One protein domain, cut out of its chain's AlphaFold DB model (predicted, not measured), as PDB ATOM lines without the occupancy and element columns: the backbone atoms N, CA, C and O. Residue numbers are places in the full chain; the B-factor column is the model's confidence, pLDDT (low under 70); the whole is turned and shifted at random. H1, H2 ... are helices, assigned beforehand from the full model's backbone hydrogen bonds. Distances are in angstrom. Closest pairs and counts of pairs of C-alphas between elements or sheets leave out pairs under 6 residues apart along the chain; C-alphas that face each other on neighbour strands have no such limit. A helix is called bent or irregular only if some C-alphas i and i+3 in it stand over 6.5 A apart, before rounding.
ATOM      1  N   ARG A   2     123.124 125.404  98.156       93.88
ATOM      2  CA  ARG A   2     122.286 124.249  97.722       93.88
ATOM      3  C   ARG A   2     122.591 123.767  96.293       93.88
ATOM      4  O   ARG A   2     122.737 122.570  96.077       93.88
ATOM      5  N   ALA A   3     122.706 124.689  95.336       93.19
ATOM      6  CA  ALA A   3     123.011 124.358  93.942       93.19
ATOM      7  C   ALA A   3     124.408 123.726  93.770       93.19
ATOM      8  O   ALA A   3     124.550 122.756  93.037       93.19
ATOM      9  N   GLU A   4     125.422 124.218  94.488       93.25
ATOM     10  CA  GLU A   4     126.801 123.695  94.436       93.25
ATOM     11  C   GLU A   4     126.907 122.278  95.011       93.25
ATOM     12  O   GLU A   4     127.571 121.415  94.431       93.25
ATOM     13  N   LEU A   5     126.206 122.015  96.124       94.31
ATOM     14  CA  LEU A   5     126.111 120.671  96.697       94.31
ATOM     15  C   LEU A   5     125.481 119.701  95.694       94.31
ATOM     16  O   LEU A   5     126.014 118.615  95.483       94.31
ATOM     17  N   LEU A   6     124.392 120.108  95.035       94.06
ATOM     18  CA  LEU A   6     123.727 119.272  94.038       94.06
ATOM     19  C   LEU A   6     124.620 118.999  92.817       94.06
ATOM     20  O   LEU A   6     124.700 117.862  92.364       94.06
ATOM     21  N   GLN A   7     125.325 120.013  92.314       90.88
ATOM     22  CA  GLN A   7     126.263 119.852  91.197       90.88
ATOM     23  C   GLN A   7     127.399 118.880  91.534       90.88
ATOM     24  O   GLN A   7     127.790 118.063  90.703       90.88
ATOM     25  N   THR A   8     127.899 118.912  92.770       89.75
ATOM     26  CA  THR A   8     128.951 117.982  93.201       89.75
ATOM     27  C   THR A   8     128.406 116.565  93.389       89.75
ATOM     28  O   THR A   8     129.037 115.604  92.953       89.75
ATOM     29  N   MET A   9     127.205 116.428  93.962       90.69
ATOM     30  CA  MET A   9     126.484 115.152  94.043       90.69
ATOM     31  C   MET A   9     126.296 114.519  92.659       90.69
ATOM     32  O   MET A   9     126.560 113.329  92.503       90.69
ATOM     33  N   LEU A  10     125.902 115.310  91.657       89.19
ATOM     34  CA  LEU A  10     125.799 114.878  90.260       89.19
ATOM     35  C   LEU A  10     127.154 114.437  89.702       89.19
ATOM     36  O   LEU A  10     127.277 113.319  89.219       89.19
ATOM     37  N   ALA A  11     128.193 115.265  89.829       84.81
ATOM     38  CA  ALA A  11     129.519 114.949  89.297       84.81
ATOM     39  C   ALA A  11     130.107 113.648  89.873       84.81
ATOM     40  O   ALA A  11     130.765 112.894  89.153       84.81
ATOM     41  N   ILE A  12     129.857 113.381  91.159       84.94
ATOM     42  CA  ILE A  12     130.226 112.121  91.809       84.94
ATOM     43  C   ILE A  12     129.374 110.970  91.254       84.94
ATOM     44  O   ILE A  12     129.927 109.948  90.862       84.94
ATOM     45  N   ALA A  13     128.047 111.127  91.190       81.25
ATOM     46  CA  ALA A  13     127.127 110.073  90.753       81.25
ATOM     47  C   ALA A  13     127.281 109.679  89.274       81.25
ATOM     48  O   ALA A  13     127.034 108.529  88.912       81.25
ATOM     49  N   GLU A  14     127.703 110.616  88.428       80.94
ATOM     50  CA  GLU A  14     128.011 110.379  87.016       80.94
ATOM     51  C   GLU A  14     129.432 109.848  86.798       80.94
ATOM     52  O   GLU A  14     129.925 109.834  85.668       80.94
ATOM     53  N   SER A  15     130.107 109.421  87.870       64.94
ATOM     54  CA  SER A  15     131.423 108.770  87.857       64.94
ATOM     55  C   SER A  15     132.486 109.543  87.060       64.94
ATOM     56  O   SER A  15     133.454 108.989  86.547       64.94
ATOM     57  N   ARG A  16     132.376 110.882  87.052       52.69
ATOM     58  CA  ARG A  16     133.495 111.771  86.692       52.69
ATOM     59  C   ARG A  16     134.582 111.786  87.778       52.69
ATOM     60  O   ARG A  16     135.559 112.520  87.646       52.69
ATOM     61  N   ARG A  17     134.388 111.035  88.869       56.84
ATOM     62  CA  ARG A  17     135.239 110.979  90.060       56.84
ATOM     63  C   ARG A  17     135.242 109.568  90.679       56.84
ATOM     64  O   ARG A  17     134.203 108.909  90.642       56.84
ATOM     65  N   PRO A  18     136.364 109.097  91.255       58.38
ATOM     66  CA  PRO A  18     136.445 107.821  91.972       58.38
ATOM     67  C   PRO A  18     135.468 107.711  93.159       58.38
ATOM     68  O   PRO A  18     135.136 108.705  93.795       58.38
ATOM     69  N   ALA A  19     135.081 106.490  93.553       60.22
ATOM     70  CA  ALA A  19     134.218 106.259  94.725       60.22
ATOM     71  C   ALA A  19     134.804 106.800  96.051       60.22
ATOM     72  O   ALA A  19     134.051 107.154  96.963       60.22
ATOM     73  N   SER A  20     136.134 106.903  96.157       66.69
ATOM     74  CA  SER A  20     136.825 107.559  97.277       66.69
ATOM     75  C   SER A  20     136.455 109.036  97.422       66.69
ATOM     76  O   SER A  20     136.434 109.553  98.539       66.69
ATOM     77  N   ASP A  21     136.104 109.702  96.321       76.25
ATOM     78  CA  ASP A  21     135.773 111.126  96.315       76.25
ATOM     79  C   ASP A  21     134.446 111.388  97.024       76.25
ATOM     80  O   ASP A  21     134.300 112.428  97.660       76.25
ATOM     81  N   LEU A  22     133.506 110.432  96.995       82.31
ATOM     82  CA  LEU A  22     132.287 110.537  97.795       82.31
ATOM     83  C   LEU A  22     132.610 110.527  99.288       82.31
ATOM     84  O   LEU A  22     132.041 111.321 100.027       82.31
ATOM     85  N   GLY A  23     133.511 109.650  99.735       83.81
ATOM     86  CA  GLY A  23     133.891 109.561 101.145       83.81
ATOM     87  C   GLY A  23     134.521 110.856 101.657       83.81
ATOM     88  O   GLY A  23     134.091 111.381 102.685       83.81
ATOM     89  N   LEU A  24     135.487 111.393 100.905       87.12
ATOM     90  CA  LEU A  24     136.166 112.652 101.231       87.12
ATOM     91  C   LEU A  24     135.194 113.835 101.218       87.12
ATOM     92  O   LEU A  24     135.082 114.559 102.204       87.12
ATOM     93  N   TRP A  25     134.425 113.978 100.137       91.31
ATOM     94  CA  TRP A  25     133.451 115.058 100.024       91.31
ATOM     95  C   TRP A  25     132.378 114.979 101.116       91.31
ATOM     96  O   TRP A  25     132.003 115.999 101.695       91.31
ATOM     97  N   TRP A  26     131.897 113.775 101.441       93.38
ATOM     98  CA  TRP A  26     130.877 113.576 102.469       93.38
ATOM     99  C   TRP A  26     131.362 113.991 103.859       93.38
ATOM    100  O   TRP A  26     130.604 114.625 104.596       93.38
ATOM    101  N   ALA A  27     132.615 113.681 104.209       92.31
ATOM    102  CA  ALA A  27     133.199 114.060 105.495       92.31
ATOM    103  C   ALA A  27     133.142 115.580 105.728       92.31
ATOM    104  O   ALA A  27     132.833 116.023 106.833       92.31
ATOM    105  N   GLU A  28     133.351 116.365 104.673       94.94
ATOM    106  CA  GLU A  28     133.353 117.830 104.729       94.94
ATOM    107  C   GLU A  28     131.950 118.448 104.592       94.94
ATOM    108  O   GLU A  28     131.684 119.514 105.143       94.94
ATOM    109  N   ASN A  29     131.031 117.796 103.868       96.38
ATOM    110  CA  ASN A  29     129.785 118.430 103.411       96.38
ATOM    111  C   ASN A  29     128.499 117.855 104.027       96.38
ATOM    112  O   ASN A  29     127.418 118.410 103.815       96.38
ATOM    113  N   SER A  30     128.573 116.770 104.802       96.12
ATOM    114  CA  SER A  30     127.390 116.042 105.295       96.12
ATOM    115  C   SER A  30     126.380 116.912 106.065       96.12
ATOM    116  O   SER A  30     125.176 116.814 105.822       96.12
ATOM    117  N   SER A  31     126.844 117.825 106.926       96.50
ATOM    118  CA  SER A  31     125.965 118.750 107.666       96.50
ATOM    119  C   SER A  31     125.270 119.759 106.742       96.50
ATOM    120  O   SER A  31     124.084 120.045 106.900       96.50
ATOM    121  N   ALA A  32     125.983 120.261 105.728       96.88
ATOM    122  CA  ALA A  32     125.421 121.179 104.738       96.88
ATOM    123  C   ALA A  32     124.379 120.481 103.846       96.88
ATOM    124  O   ALA A  32     123.361 121.081 103.498       96.88
ATOM    125  N   VAL A  33     124.588 119.199 103.531       95.94
ATOM    126  CA  VAL A  33     123.605 118.364 102.825       95.94
ATOM    127  C   VAL A  33     122.338 118.177 103.661       95.94
ATOM    128  O   VAL A  33     121.239 118.333 103.124       95.94
ATOM    129  N   GLU A  34     122.458 117.874 104.959       97.44
ATOM    130  CA  GLU A  34     121.282 117.744 105.830       97.44
ATOM    131  C   GLU A  34     120.493 119.053 105.911       97.44
ATOM    132  O   GLU A  34     119.273 119.038 105.748       97.44
ATOM    133  N   ALA A  35     121.182 120.183 106.077       97.06
ATOM    134  CA  ALA A  35     120.546 121.496 106.114       97.06
ATOM    135  C   ALA A  35     119.849 121.857 104.787       97.06
ATOM    136  O   ALA A  35     118.759 122.427 104.798       97.06
ATOM    137  N   ALA A  36     120.450 121.520 103.640       96.38
ATOM    138  CA  ALA A  36     119.949 121.926 102.324       96.38
ATOM    139  C   ALA A  36     118.841 121.020 101.755       96.38
ATOM    140  O   ALA A  36     117.981 121.503 101.014       96.38
ATOM    141  N   PHE A  37     118.871 119.718 102.051       96.12
ATOM    142  CA  PHE A  37     117.978 118.718 101.438       96.12
ATOM    143  C   PHE A  37     117.174 117.900 102.458       96.12
ATOM    144  O   PHE A  37     116.344 117.064 102.087       96.12
ATOM    145  N   GLY A  38     117.403 118.141 103.748       95.94
ATOM    146  CA  GLY A  38     116.712 117.495 104.849       95.94
ATOM    147  C   GLY A  38     117.258 116.113 105.208       95.94
ATOM    148  O   GLY A  38     117.926 115.416 104.433       95.94
ATOM    149  N   ARG A  39     116.879 115.667 106.408       94.06
ATOM    150  CA  ARG A  39     117.347 114.419 107.030       94.06
ATOM    151  C   ARG A  39     117.115 113.166 106.182       94.06
ATOM    152  O   ARG A  39     117.899 112.224 106.221       94.06
ATOM    153  N   GLY A  40     116.049 113.143 105.384       92.62
ATOM    154  CA  GLY A  40     115.748 112.004 104.515       92.62
ATOM    155  C   GLY A  40     116.758 111.801 103.380       92.62
ATOM    156  O   GLY A  40     117.008 110.658 103.007       92.62
ATOM    157  N   VAL A  41     117.321 112.880 102.826       93.94
ATOM    158  CA  VAL A  41     118.401 112.800 101.826       93.94
ATOM    159  C   VAL A  41     119.712 112.449 102.518       93.94
ATOM    160  O   VAL A  41     120.375 111.498 102.107       93.94
ATOM    161  N   TYR A  42     120.012 113.129 103.626       94.44
ATOM    162  CA  TYR A  42     121.195 112.856 104.440       94.44
ATOM    163  C   TYR A  42     121.343 111.369 104.792       94.44
ATOM    164  O   TYR A  42     122.368 110.754 104.497       94.44
ATOM    165  N   LEU A  43     120.295 110.760 105.359       87.94
ATOM    166  CA  LEU A  43     120.341 109.366 105.806       87.94
ATOM    167  C   LEU A  43     120.527 108.381 104.650       87.94
ATOM    168  O   LEU A  43     121.164 107.348 104.840       87.94
ATOM    169  N   ARG A  44     120.001 108.679 103.453       88.62
ATOM    170  CA  ARG A  44     120.221 107.819 102.282       88.62
ATOM    171  C   ARG A  44     121.701 107.761 101.942       88.62
ATOM    172  O   ARG A  44     122.236 106.664 101.833       88.62
ATOM    173  N   ILE A  45     122.348 108.917 101.825       88.31
ATOM    174  CA  ILE A  45     123.758 109.007 101.432       88.31
ATOM    175  C   ILE A  45     124.653 108.452 102.543       88.31
ATOM    176  O   ILE A  45     125.450 107.555 102.287       88.31
ATOM    177  N   SER A  46     124.456 108.892 103.790       86.12
ATOM    178  CA  SER A  46     125.264 108.451 104.934       86.12
ATOM    179  C   SER A  46     125.227 106.938 105.153       86.12
ATOM    180  O   SER A  46     126.249 106.359 105.507       86.12
ATOM    181  N   GLN A  47     124.074 106.291 104.956       83.06
ATOM    182  CA  GLN A  47     123.933 104.857 105.234       83.06
ATOM    183  C   GLN A  47     124.213 103.965 104.026       83.06
ATOM    184  O   GLN A  47     124.448 102.774 104.204       83.06
ATOM    185  N   ARG A  48     124.119 104.493 102.798       75.25
ATOM    186  CA  ARG A  48     124.164 103.675 101.571       75.25
ATOM    187  C   ARG A  48     125.196 104.156 100.555       75.25
ATOM    188  O   ARG A  48     125.182 103.687  99.416       75.25
ATOM    189  N   GLY A  49     126.056 105.098 100.942       83.50
ATOM    190  CA  GLY A  49     127.131 105.636 100.115       83.50
ATOM    191  C   GLY A  49     126.641 106.030  98.725       83.50
ATOM    192  O   GLY A  49     125.671 106.773  98.579       83.50
ATOM    193  N   PHE A  50     127.282 105.475  97.700       79.00
ATOM    194  CA  PHE A  50     127.013 105.798  96.298       79.00
ATOM    195  C   PHE A  50     125.599 105.411  95.829       79.00
ATOM    196  O   PHE A  50     124.952 106.148  95.086       79.00
ATOM    197  N   ILE A  51     125.050 104.294  96.318       77.06
ATOM    198  CA  ILE A  51     123.648 103.925  96.047       77.06
ATOM    199  C   ILE A  51     122.715 104.950  96.684       77.06
ATOM    200  O   ILE A  51     121.723 105.361  96.083       77.06
ATOM    201  N   GLY A  52     123.041 105.343  97.915       84.06
ATOM    202  CA  GLY A  52     122.329 106.364  98.668       84.06
ATOM    203  C   GLY A  52     122.307 107.704  97.958       84.06
ATOM    204  O   GLY A  52     121.259 108.342  97.910       84.06
ATOM    205  N   LEU A  53     123.439 108.082  97.365       87.88
ATOM    206  CA  LEU A  53     123.587 109.249  96.506       87.88
ATOM    207  C   LEU A  53     122.661 109.175  95.291       87.88
ATOM    208  O   LEU A  53     121.877 110.096  95.081       87.88
ATOM    209  N   GLY A  54     122.662 108.063  94.556       85.50
ATOM    210  CA  GLY A  54     121.748 107.898  93.425       85.50
ATOM    211  C   GLY A  54     120.269 107.969  93.832       85.50
ATOM    212  O   GLY A  54     119.492 108.687  93.216       85.50
ATOM    213  N   GLN A  55     119.883 107.306  94.926       83.81
ATOM    214  CA  GLN A  55     118.512 107.375  95.459       83.81
ATOM    215  C   GLN A  55     118.139 108.775  95.968       83.81
ATOM    216  O   GLN A  55     116.964 109.143  95.980       83.81
ATOM    217  N   ALA A  56     119.114 109.533  96.469       90.44
ATOM    218  CA  ALA A  56     118.911 110.916  96.867       90.44
ATOM    219  C   ALA A  56     118.654 111.804  95.646       90.44
ATOM    220  O   ALA A  56     117.721 112.597  95.697       90.44
ATOM    221  N   LEU A  57     119.417 111.636  94.563       91.06
ATOM    222  CA  LEU A  57     119.214 112.364  93.306       91.06
ATOM    223  C   LEU A  57     117.856 112.036  92.666       91.06
ATOM    224  O   LEU A  57     117.121 112.959  92.332       91.06
ATOM    225  N   GLU A  58     117.460 110.756  92.635       87.19
ATOM    226  CA  GLU A  58     116.113 110.335  92.205       87.19
ATOM    227  C   GLU A  58     115.014 111.030  93.022       87.19
ATOM    228  O   GLU A  58     114.061 111.569  92.466       87.19
ATOM    229  N   LYS A  59     115.149 111.065  94.358       88.38
ATOM    230  CA  LYS A  59     114.176 111.733  95.241       88.38
ATOM    231  C   LYS A  59     114.116 113.246  95.013       88.38
ATOM    232  O   LYS A  59     113.089 113.861  95.286       88.38
ATOM    233  N   LEU A  60     115.228 113.844  94.599       90.81
ATOM    234  CA  LEU A  60     115.311 115.261  94.265       90.81
ATOM    235  C   LEU A  60     114.819 115.553  92.839       90.81
ATOM    236  O   LEU A  60     114.888 116.709  92.437       90.81
ATOM    237  N   GLU A  61     114.331 114.537  92.115       91.81
ATOM    238  CA  GLU A  61     113.860 114.631  90.727       91.81
ATOM    239  C   GLU A  61     114.951 115.148  89.779       91.81
ATOM    240  O   GLU A  61     114.695 115.868  88.819       91.81
TER     241      GLU A  61
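This is residues 2 to 61 of the 136 residues of an uncharacterized protein of Pseudomonas alcaligenes OT 69 (UniProt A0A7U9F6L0). Look for a small ring of four helical rods: H1, kinked H2, then H3a and H3b, two arms of H3 folded back on itself, with H3b packing on H1's far end. The printed part has 60 residues, 52 of them in three named helices, with no named strand; its class is all helix, and it is compact and rounded, with a radius of gyration of the C-alphas of 10.0 A and spans of 25 by 23 by 22 A.

Start at H1, residues 2 to 13; it touches H2, residues 19 to 37, as a hairpin at a shallow tilt of 29 degrees, closest C-alphas Arg 2 and Ala 36, 5.7 A. H2 is irregular, C-alphas 28 and 31 being 8.0 A apart. H3, residues 39 to 59, assigned as one helix by its hydrogen bonds, is bent: C-alphas 47 and 50 are 9.5 A apart. H2, with residues 26 to 34 alone, touches arm H3a, residues 39 to 47, as a hairpin; the closest C-alphas are Glu 34 and Tyr 42, 5.1 A. H3a touches H3b, residues 50 to 59, closest at C-alphas Ile 45 and Gly 52, 4.1 A. H1's residues 9 to 13 alone touch H3b at a steep tilt of 50 degrees, closest at C-alphas Ala 13 and Gly 54, 6.4 A. Every O i to N i+4 pair is within hydrogen-bond range in H1 and H3b, against 11 of 15 in H2 and 4 of 5 in H3a.

Find C-alpha 2 at (122.286, 124.249, 97.722); H1 runs 16.5 A, H2 21.5 A, H3a 11.7 A, and H3b 14.2 A to C-alpha 59 at (114.176, 111.733, 95.241).

The printed part has no cut, both links are tight, and residues 15 to 20 have pLDDT under 70.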